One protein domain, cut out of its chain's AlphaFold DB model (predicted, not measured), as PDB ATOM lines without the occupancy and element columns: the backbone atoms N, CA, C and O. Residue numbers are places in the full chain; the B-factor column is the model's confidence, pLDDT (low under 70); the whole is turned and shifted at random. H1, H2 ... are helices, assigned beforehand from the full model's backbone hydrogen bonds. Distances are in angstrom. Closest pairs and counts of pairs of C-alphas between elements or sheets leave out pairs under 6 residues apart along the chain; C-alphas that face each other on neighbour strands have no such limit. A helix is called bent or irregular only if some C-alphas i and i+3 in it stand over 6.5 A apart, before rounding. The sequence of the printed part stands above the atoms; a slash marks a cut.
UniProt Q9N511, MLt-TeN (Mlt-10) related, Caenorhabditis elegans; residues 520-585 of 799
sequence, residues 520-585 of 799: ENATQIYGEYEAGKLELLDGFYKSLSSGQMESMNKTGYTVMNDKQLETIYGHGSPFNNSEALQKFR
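AT A GLANCE: This is residues 520 to 585 of the 799 residues of the protein "MLt-TeN (Mlt-10) related" of Caenorhabditis elegans (UniProt Q9N511). A loose, only just flat zigzag of helices: the long helix H1 makes the longest axis, and the short helices H3 and H4 run beyond it in successive rows, H3 packing on H1 near its last residues and H4 folding back over H3. H2 is set crosswise at the end of H1 where residue 542 lies and touches no helix, while at the other end of H1 residues 520 to 527 fold back at a kink. The printed part has 66 residues with four named helices in the order H1, H2, H3, H4 and no named strand; the class is all helix. It is loose, with a radius of gyration of the C-alphas of 13.6 A, and the C-alphas span 37 by 28 by 15 A.

HOW THE PARTS SIT: H1, residues 520 to 542, has a kink of 141 degrees near residue 528. It is irregular: C-alphas 525 and 528 are 9.4 A apart, and its line is a rough one. A tight link of 3 residues joins it to H2, residues 546 to 555, and these two helices are apart. H3, residues 562 to 569, follows H2 after a short link of 6 residues, and H2 and H3 are apart too. H1 touches H3 with residues 536 to 540 alone, and the closest C-alphas of the two, those of Phe 540 and Gln 564, are 7.1 A apart. Their lines stand at a shallow tilt of 16 degrees, and they run opposite ways. H4, residues 578 to 584, touches H3, and the closest C-alphas of these two helices, those of Tyr 569 and Leu 581, are 5.7 A apart. H3 and H4 form a helical hairpin, opposite ways at a tilt of 38 degrees, only just steep. H4 is apart from H1 and from H2. In H2, H3 and H4 every O i to N i+4 pair is within hydrogen-bond range; in H1, 16 of 19 are.

IN THESE COORDINATES: H1 begins with C-alpha 520 at (-34.173, 14.016, 32.143) and ends with C-alpha 542 at (-37.523, -4.226, 35.360), 18.8 A away. H2 measures 14.1 A from C-alpha 546 to C-alpha 555, and H3 10.2 A from C-alpha 562 to C-alpha 569. H4 measures 10.0 A and ends with C-alpha 584 at (-50.277, -6.951, 52.148).

THE WHOLE: The two C-alphas farthest apart are those of Gln 524 and Lys 554, at 37.4 A. The first and last printed C-alphas, of Glu 520 and Arg 585, are 34.3 A apart. The printed part has no cut and no long link; that from H3 to H4, with 8 residues, is short. The mean pLDDT of the printed part is 82.4, and residues 520 to 526, seven residues of H1, are under 70.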
ATOM      1  N   GLU A 520     -34.973  12.788  32.025       66.18
ATOM      2  CA  GLU A 520     -34.173  14.016  32.143       66.18
ATOM      3  C   GLU A 520     -35.042  15.235  32.471       66.18
ATOM      4  O   GLU A 520     -34.695  16.034  33.341       66.18
ATOM      5  N   ASN A 521     -36.215  15.335  31.839       63.59
ATOM      6  CA  ASN A 521     -37.161  16.412  32.113       63.59
ATOM      7  C   ASN A 521     -37.721  16.292  33.534       63.59
ATOM      8  O   ASN A 521     -37.832  17.293  34.229       63.59
ATOM      9  N   ALA A 522     -38.038  15.086  34.008       63.96
ATOM     10  CA  ALA A 522     -38.588  14.902  35.349       63.96
ATOM     11  C   ALA A 522     -37.597  15.286  36.462       63.96
ATOM     12  O   ALA A 522     -38.012  15.900  37.443       63.96
ATOM     13  N   THR A 523     -36.299  14.994  36.297       68.85
ATOM     14  CA  THR A 523     -35.257  15.410  37.255       68.85
ATOM     15  C   THR A 523     -35.114  16.928  37.315       68.85
ATOM     16  O   THR A 523     -35.000  17.487  38.402       68.85
ATOM     17  N   GLN A 524     -35.183  17.604  36.163       65.57
ATOM     18  CA  GLN A 524     -35.133  19.069  36.090       65.57
ATOM     19  C   GLN A 524     -36.409  19.745  36.614       65.57
ATOM     20  O   GLN A 524     -36.349  20.857  37.132       65.57
ATOM     21  N   ILE A 525     -37.571  19.105  36.452       61.32
ATOM     22  CA  ILE A 525     -38.871  19.698  36.796       61.32
ATOM     23  C   ILE A 525     -39.213  19.493  38.275       61.32
ATOM     24  O   ILE A 525     -39.703  20.429  38.902       61.32
ATOM     25  N   TYR A 526     -38.971  18.300  38.821       64.91
ATOM     26  CA  TYR A 526     -39.499  17.884  40.125       64.91
ATOM     27  C   TYR A 526     -38.415  17.588  41.181       64.91
ATOM     28  O   TYR A 526     -38.732  17.261  42.324       64.91
ATOM     29  N   GLY A 527     -37.135  17.703  40.813       74.33
ATOM     30  CA  GLY A 527     -36.002  17.435  41.697       74.33
ATOM     31  C   GLY A 527     -35.658  15.947  41.841       74.33
ATOM     32  O   GLY A 527     -36.330  15.058  41.312       74.33
ATOM     33  N   GLU A 528     -34.575  15.666  42.571       78.07
ATOM     34  CA  GLU A 528     -34.038  14.305  42.727       78.07
ATOM     35  C   GLU A 528     -35.008  13.352  43.439       78.07
ATOM     36  O   GLU A 528     -35.074  12.174  43.097       78.07
ATOM     37  N   TYR A 529     -35.799  13.850  44.395       76.47
ATOM     38  CA  TYR A 529     -36.735  13.023  45.162       76.47
ATOM     39  C   TYR A 529     -37.860  12.441  44.287       76.47
ATOM     40  O   TYR A 529     -38.141  11.242  44.340       76.47
ATOM     41  N   GLU A 530     -38.478  13.271  43.443       72.42
ATOM     42  CA  GLU A 530     -39.545  12.857  42.523       72.42
ATOM     43  C   GLU A 530     -38.995  12.045  41.341       72.42
ATOM     44  O   GLU A 530     -39.604  11.055  40.926       72.42
ATOM     45  N   ALA A 531     -37.792  12.372  40.854       74.69
ATOM     46  CA  ALA A 531     -37.075  11.516  39.910       74.69
ATOM     47  C   ALA A 531     -36.800  10.125  40.504       74.69
ATOM     48  O   ALA A 531     -36.987   9.117  39.821       74.69
ATOM     49  N   GLY A 532     -36.462  10.053  41.794       79.90
ATOM     50  CA  GLY A 532     -36.318   8.804  42.538       79.90
ATOM     51  C   GLY A 532     -37.595   7.957  42.562       79.90
ATOM     52  O   GLY A 532     -37.511   6.730  42.521       79.90
ATOM     53  N   LYS A 533     -38.791   8.570  42.539       81.00
ATOM     54  CA  LYS A 533     -40.065   7.833  42.397       81.00
ATOM     55  C   LYS A 533     -40.179   7.156  41.037       81.00
ATOM     56  O   LYS A 533     -40.582   5.995  40.962       81.00
ATOM     57  N   LEU A 534     -39.812   7.867  39.970       80.27
ATOM     58  CA  LEU A 534     -39.807   7.325  38.610       80.27
ATOM     59  C   LEU A 534     -38.755   6.225  38.444       80.27
ATOM     60  O   LEU A 534     -39.043   5.208  37.821       80.27
ATOM     61  N   GLU A 535     -37.568   6.390  39.030       81.13
ATOM     62  CA  GLU A 535     -36.523   5.360  39.031       81.13
ATOM     63  C   GLU A 535     -36.932   4.114  39.809       81.13
ATOM     64  O   GLU A 535     -36.681   2.999  39.351       81.13
ATOM     65  N   LEU A 536     -37.598   4.284  40.952       85.95
ATOM     66  CA  LEU A 536     -38.142   3.166  41.714       85.95
ATOM     67  C   LEU A 536     -39.188   2.412  40.890       85.95
ATOM     68  O   LEU A 536     -39.145   1.185  40.839       85.95
ATOM     69  N   LEU A 537     -40.087   3.123  40.202       83.54
ATOM     70  CA  LEU A 537     -41.090   2.513  39.325       83.54
ATOM     71  C   LEU A 537     -40.455   1.809  38.116       83.54
ATOM     72  O   LEU A 537     -40.833   0.681  37.813       83.54
ATOM     73  N   ASP A 538     -39.475   2.420  37.448       83.91
ATOM     74  CA  ASP A 538     -38.731   1.801  36.339       83.91
ATOM     75  C   ASP A 538     -37.956   0.556  36.807       83.91
ATOM     76  O   ASP A 538     -38.020  -0.510  36.189       83.91
ATOM     77  N   GLY A 539     -37.290   0.646  37.961       85.66
ATOM     78  CA  GLY A 539     -36.641  -0.481  38.625       85.66
ATOM     79  C   GLY A 539     -37.630  -1.588  38.993       85.66
ATOM     80  O   GLY A 539     -37.344  -2.769  38.789       85.66
ATOM     81  N   PHE A 540     -38.828  -1.225  39.455       86.57
ATOM     82  CA  PHE A 540     -39.912  -2.163  39.726       86.57
ATOM     83  C   PHE A 540     -40.397  -2.862  38.448       86.57
ATOM     84  O   PHE A 540     -40.483  -4.091  38.446       86.57
ATOM     85  N   TYR A 541     -40.631  -2.135  37.348       83.82
ATOM     86  CA  TYR A 541     -41.013  -2.734  36.062       83.82
ATOM     87  C   TYR A 541     -39.939  -3.693  35.538       83.82
ATOM     88  O   TYR A 541     -40.263  -4.781  35.066       83.82
ATOM     89  N   LYS A 542     -38.657  -3.345  35.691       86.20
ATOM     90  CA  LYS A 542     -37.523  -4.226  35.360       86.20
ATOM     91  C   LYS A 542     -37.408  -5.438  36.288       86.20
ATOM     92  O   LYS A 542     -36.876  -6.465  35.878       86.20
ATOM     93  N   SER A 543     -37.915  -5.345  37.520       88.97
ATOM     94  CA  SER A 543     -37.931  -6.451  38.488       88.97
ATOM     95  C   SER A 543     -39.014  -7.505  38.215       88.97
ATOM     96  O   SER A 543     -39.040  -8.536  38.895       88.97
ATOM     97  N   LEU A 544     -39.925  -7.261  37.262       88.11
ATOM     98  CA  LEU A 544     -40.991  -8.200  36.917       88.11
ATOM     99  C   LEU A 544     -40.410  -9.468  36.286       88.11
ATOM    100  O   LEU A 544     -39.691  -9.424  35.288       88.11
ATOM    101  N   SER A 545     -40.750 -10.626  36.852       90.38
ATOM    102  CA  SER A 545     -40.323 -11.909  36.291       90.38
ATOM    103  C   SER A 545     -41.028 -12.200  34.961       90.38
ATOM    104  O   SER A 545     -42.137 -11.723  34.705       90.38
ATOM    105  N   SER A 546     -40.435 -13.052  34.119       89.72
ATOM    106  CA  SER A 546     -41.070 -13.499  32.869       89.72
ATOM    107  C   SER A 546     -42.453 -14.124  33.106       89.72
ATOM    108  O   SER A 546     -43.380 -13.867  32.340       89.72
ATOM    109  N   GLY A 547     -42.627 -14.863  34.209       89.77
ATOM    110  CA  GLY A 547     -43.922 -15.412  34.622       89.77
ATOM    111  C   GLY A 547     -44.936 -14.342  35.045       89.77
ATOM    112  O   GLY A 547     -46.120 -14.468  34.736       89.77
ATOM    113  N   GLN A 548     -44.491 -13.257  35.691       90.18
ATOM    114  CA  GLN A 548     -45.353 -12.108  36.001       90.18
ATOM    115  C   GLN A 548     -45.775 -11.369  34.726       90.18
ATOM    116  O   GLN A 548     -46.950 -11.037  34.589       90.18
ATOM    117  N   MET A 549     -44.865 -11.177  33.765       88.47
ATOM    118  CA  MET A 549     -45.172 -10.575  32.460       88.47
ATOM    119  C   MET A 549     -46.160 -11.427  31.653       88.47
ATOM    120  O   MET A 549     -47.115 -10.907  31.076       88.47
ATOM    121  N   GLU A 550     -45.984 -12.751  31.651       89.07
ATOM    122  CA  GLU A 550     -46.921 -13.675  31.011       89.07
ATOM    123  C   GLU A 550     -48.296 -13.649  31.695       89.07
ATOM    124  O   GLU A 550     -49.325 -13.622  31.014       89.07
ATOM    125  N   SER A 551     -48.329 -13.612  33.034       84.75
ATOM    126  CA  SER A 551     -49.573 -13.452  33.789       84.75
ATOM    127  C   SER A 551     -50.248 -12.130  33.442       84.75
ATOM    128  O   SER A 551     -51.419 -12.133  33.086       84.75
ATOM    129  N   MET A 552     -49.515 -11.017  33.450       86.47
ATOM    130  CA  MET A 552     -50.030  -9.691  33.118       86.47
ATOM    131  C   MET A 552     -50.635  -9.646  31.709       86.47
ATOM    132  O   MET A 552     -51.743  -9.144  31.543       86.47
ATOM    133  N   ASN A 553     -49.992 -10.272  30.718       86.80
ATOM    134  CA  ASN A 553     -50.527 -10.373  29.357       86.80
ATOM    135  C   ASN A 553     -51.792 -11.249  29.264       86.80
ATOM    136  O   ASN A 553     -52.658 -10.992  28.429       86.80
ATOM    137  N   LYS A 554     -51.920 -12.290  30.103       83.91
ATOM    138  CA  LYS A 554     -53.077 -13.209  30.099       83.91
ATOM    139  C   LYS A 554     -54.263 -12.704  30.922       83.91
ATOM    140  O   LYS A 554     -55.409 -12.896  30.516       83.91
ATOM    141  N   THR A 555     -54.010 -12.149  32.103       81.50
ATOM    142  CA  THR A 555     -55.035 -11.785  33.093       81.50
ATOM    143  C   THR A 555     -55.246 -10.282  33.223       81.50
ATOM    144  O   THR A 555     -56.254  -9.893  33.800       81.50
ATOM    145  N   GLY A 556     -54.344  -9.447  32.695       82.91
ATOM    146  CA  GLY A 556     -54.387  -7.982  32.807       82.91
ATOM    147  C   GLY A 556     -53.879  -7.430  34.145       82.91
ATOM    148  O   GLY A 556     -53.845  -6.221  34.330       82.91
ATOM    149  N   TYR A 557     -53.486  -8.299  35.079       86.23
ATOM    150  CA  TYR A 557     -52.920  -7.937  36.382       86.23
ATOM    151  C   TYR A 557     -51.944  -9.020  36.855       86.23
ATOM    152  O   TYR A 557     -52.046 -10.177  36.440       86.23
ATOM    153  N   THR A 558     -51.020  -8.662  37.742       88.79
ATOM    154  CA  THR A 558     -50.070  -9.587  38.375       88.79
ATOM    155  C   THR A 558     -49.968  -9.295  39.870       88.79
ATOM    156  O   THR A 558     -50.238  -8.179  40.308       88.79
ATOM    157  N   VAL A 559     -49.605 -10.305  40.661       86.89
ATOM    158  CA  VAL A 559     -49.393 -10.164  42.107       86.89
ATOM    159  C   VAL A 559     -47.919  -9.856  42.359       86.89
ATOM    160  O   VAL A 559     -47.041 -10.493  41.770       86.89
ATOM    161  N   MET A 560     -47.657  -8.861  43.205       86.64
ATOM    162  CA  MET A 560     -46.305  -8.493  43.624       86.64
ATOM    163  C   MET A 560     -45.761  -9.492  44.649       86.64
ATOM    164  O   MET A 560     -46.491  -9.949  45.525       86.64
ATOM    165  N   ASN A 561     -44.472  -9.804  44.555       87.02
ATOM    166  CA  ASN A 561     -43.756 -10.602  45.548       87.02
ATOM    167  C   ASN A 561     -43.459  -9.768  46.806       87.02
ATOM    168  O   ASN A 561     -43.331  -8.549  46.717       87.02
ATOM    169  N   ASP A 562     -43.211 -10.409  47.951       86.87
ATOM    170  CA  ASP A 562     -42.880  -9.704  49.205       86.87
ATOM    171  C   ASP A 562     -41.692  -8.738  49.065       86.87
ATOM    172  O   ASP A 562     -41.725  -7.628  49.589       86.87
ATOM    173  N   LYS A 563     -40.669  -9.114  48.282       87.00
ATOM    174  CA  LYS A 563     -39.527  -8.235  47.966       87.00
ATOM    175  C   LYS A 563     -39.942  -6.997  47.163       87.00
ATOM    176  O   LYS A 563     -39.414  -5.913  47.381       87.00
ATOM    177  N   GLN A 564     -40.880  -7.160  46.230       89.10
ATOM    178  CA  GLN A 564     -41.411  -6.066  45.410       89.10
ATOM    179  C   GLN A 564     -42.292  -5.131  46.256       89.10
ATOM    180  O   GLN A 564     -42.172  -3.915  46.142       89.10
ATOM    181  N   LEU A 565     -43.102  -5.691  47.162       86.82
ATOM    182  CA  LEU A 565     -43.885  -4.932  48.143       86.82
ATOM    183  C   LEU A 565     -42.993  -4.124  49.089       86.82
ATOM    184  O   LEU A 565     -43.280  -2.960  49.346       86.82
ATOM    185  N   GLU A 566     -41.897  -4.708  49.576       87.87
ATOM    186  CA  GLU A 566     -40.918  -4.004  50.410       87.87
ATOM    187  C   GLU A 566     -40.164  -2.916  49.630       87.87
ATOM    188  O   GLU A 566     -39.834  -1.877  50.194       87.87
ATOM    189  N   THR A 567     -39.960  -3.104  48.323       87.63
ATOM    190  CA  THR A 567     -39.359  -2.076  47.457       87.63
ATOM    191  C   THR A 567     -40.290  -0.870  47.283       87.63
ATOM    192  O   THR A 567     -39.809   0.255  47.288       87.63
ATOM    193  N   ILE A 568     -41.609  -1.082  47.161       87.33
ATOM    194  CA  ILE A 568     -42.588  -0.002  46.935       87.33
ATOM    195  C   ILE A 568     -43.081   0.642  48.230       87.33
ATOM    196  O   ILE A 568     -43.193   1.855  48.260       87.33
ATOM    197  N   TYR A 569     -43.407  -0.132  49.267       88.15
ATOM    198  CA  TYR A 569     -44.025   0.373  50.505       88.15
ATOM    199  C   TYR A 569     -43.074   0.389  51.707       88.15
ATOM    200  O   TYR A 569     -43.475   0.779  52.804       88.15
ATOM    201  N   GLY A 570     -41.834  -0.077  51.540       86.64
ATOM    202  CA  GLY A 570     -40.862  -0.153  52.622       86.64
ATOM    203  C   GLY A 570     -40.325   1.207  53.053       86.64
ATOM    204  O   GLY A 570     -40.457   2.221  52.370       86.64
ATOM    205  N   HIS A 571     -39.629   1.198  54.184       83.69
ATOM    206  CA  HIS A 571     -39.065   2.376  54.854       83.69
ATOM    207  C   HIS A 571     -38.097   3.198  53.981       83.69
ATOM    208  O   HIS A 571     -37.869   4.367  54.261       83.69
ATOM    209  N   GLY A 572     -37.496   2.576  52.957       79.18
ATOM    210  CA  GLY A 572     -36.565   3.218  52.022       79.18
ATOM    211  C   GLY A 572     -37.209   3.737  50.734       79.18
ATOM    212  O   GLY A 572     -36.490   4.200  49.856       79.18
ATOM    213  N   SER A 573     -38.532   3.626  50.592       84.52
ATOM    214  CA  SER A 573     -39.263   4.039  49.392       84.52
ATOM    215  C   SER A 573     -39.915   5.421  49.574       84.52
ATOM    216  O   SER A 573     -40.364   5.743  50.676       84.52
ATOM    217  N   PRO A 574     -40.058   6.231  48.510       80.57
ATOM    218  CA  PRO A 574     -40.855   7.458  48.553       80.57
ATOM    219  C   PRO A 574     -42.354   7.213  48.788       80.57
ATOM    220  O   PRO A 574     -43.075   8.136  49.153       80.57
ATOM    221  N   PHE A 575     -42.831   5.982  48.575       81.03
ATOM    222  CA  PHE A 575     -44.217   5.564  48.816       81.03
ATOM    223  C   PHE A 575     -44.363   4.803  50.143       81.03
ATOM    224  O   PHE A 575     -45.219   3.924  50.276       81.03
ATOM    225  N   ASN A 576     -43.516   5.133  51.124       85.84
ATOM    226  CA  ASN A 576     -43.483   4.489  52.429       85.84
ATOM    227  C   ASN A 576     -44.873   4.476  53.074       85.84
ATOM    228  O   ASN A 576     -45.447   5.516  53.399       85.84
ATOM    229  N   ASN A 577     -45.397   3.274  53.284       85.43
ATOM    230  CA  ASN A 577     -46.640   3.064  53.998       85.43
ATOM    231  C   ASN A 577     -46.539   1.739  54.759       85.43
ATOM    232  O   ASN A 577     -46.827   0.663  54.229       85.43
ATOM    233  N   SER A 578     -46.107   1.829  56.018       85.58
ATOM    234  CA  SER A 578     -45.923   0.676  56.904       85.58
ATOM    235  C   SER A 578     -47.231  -0.076  57.161       85.58
ATOM    236  O   SER A 578     -47.219  -1.303  57.265       85.58
ATOM    237  N   GLU A 579     -48.359   0.635  57.198       82.72
ATOM    238  CA  GLU A 579     -49.688   0.050  57.362       82.72
ATOM    239  C   GLU A 579     -50.090  -0.767  56.126       82.72
ATOM    240  O   GLU A 579     -50.539  -1.908  56.249       82.72
ATOM    241  N   ALA A 580     -49.881  -0.225  54.921       79.85
ATOM    242  CA  ALA A 580     -50.127  -0.942  53.673       79.85
ATOM    243  C   ALA A 580     -49.216  -2.172  53.555       79.85
ATOM    244  O   ALA A 580     -49.693  -3.261  53.236       79.85
ATOM    245  N   LEU A 581     -47.928  -2.030  53.883       85.50
ATOM    246  CA  LEU A 581     -46.981  -3.142  53.872       85.50
ATOM    247  C   LEU A 581     -47.430  -4.258  54.821       85.50
ATOM    248  O   LEU A 581     -47.466  -5.411  54.409       85.50
ATOM    249  N   GLN A 582     -47.833  -3.944  56.056       86.35
ATOM    250  CA  GLN A 582     -48.339  -4.944  57.004       86.35
ATOM    251  C   GLN A 582     -49.642  -5.606  56.537       86.35
ATOM    252  O   GLN A 582     -49.810  -6.806  56.737       86.35
ATOM    253  N   LYS A 583     -50.540  -4.857  55.884       81.43
ATOM    254  CA  LYS A 583     -51.790  -5.399  55.325       81.43
ATOM    255  C   LYS A 583     -51.549  -6.376  54.175       81.43
ATOM    256  O   LYS A 583     -52.289  -7.349  54.055       81.43
ATOM    257  N   PHE A 584     -50.560  -6.113  53.319       82.05
ATOM    258  CA  PHE A 584     -50.277  -6.951  52.148       82.05
ATOM    259  C   PHE A 584     -49.280  -8.085  52.429       82.05
ATOM    260  O   PHE A 584     -49.307  -9.101  51.733       82.05
ATOM    261  N   ARG A 585     -48.424  -7.948  53.448       81.12
ATOM    262  CA  ARG A 585     -47.420  -8.955  53.821       81.12
ATOM    263  C   ARG A 585     -48.096 -10.193  54.420       81.12
ATOM    264  O   ARG A 585     -48.852 -10.096  55.379       81.12
TER     265      ARG A 585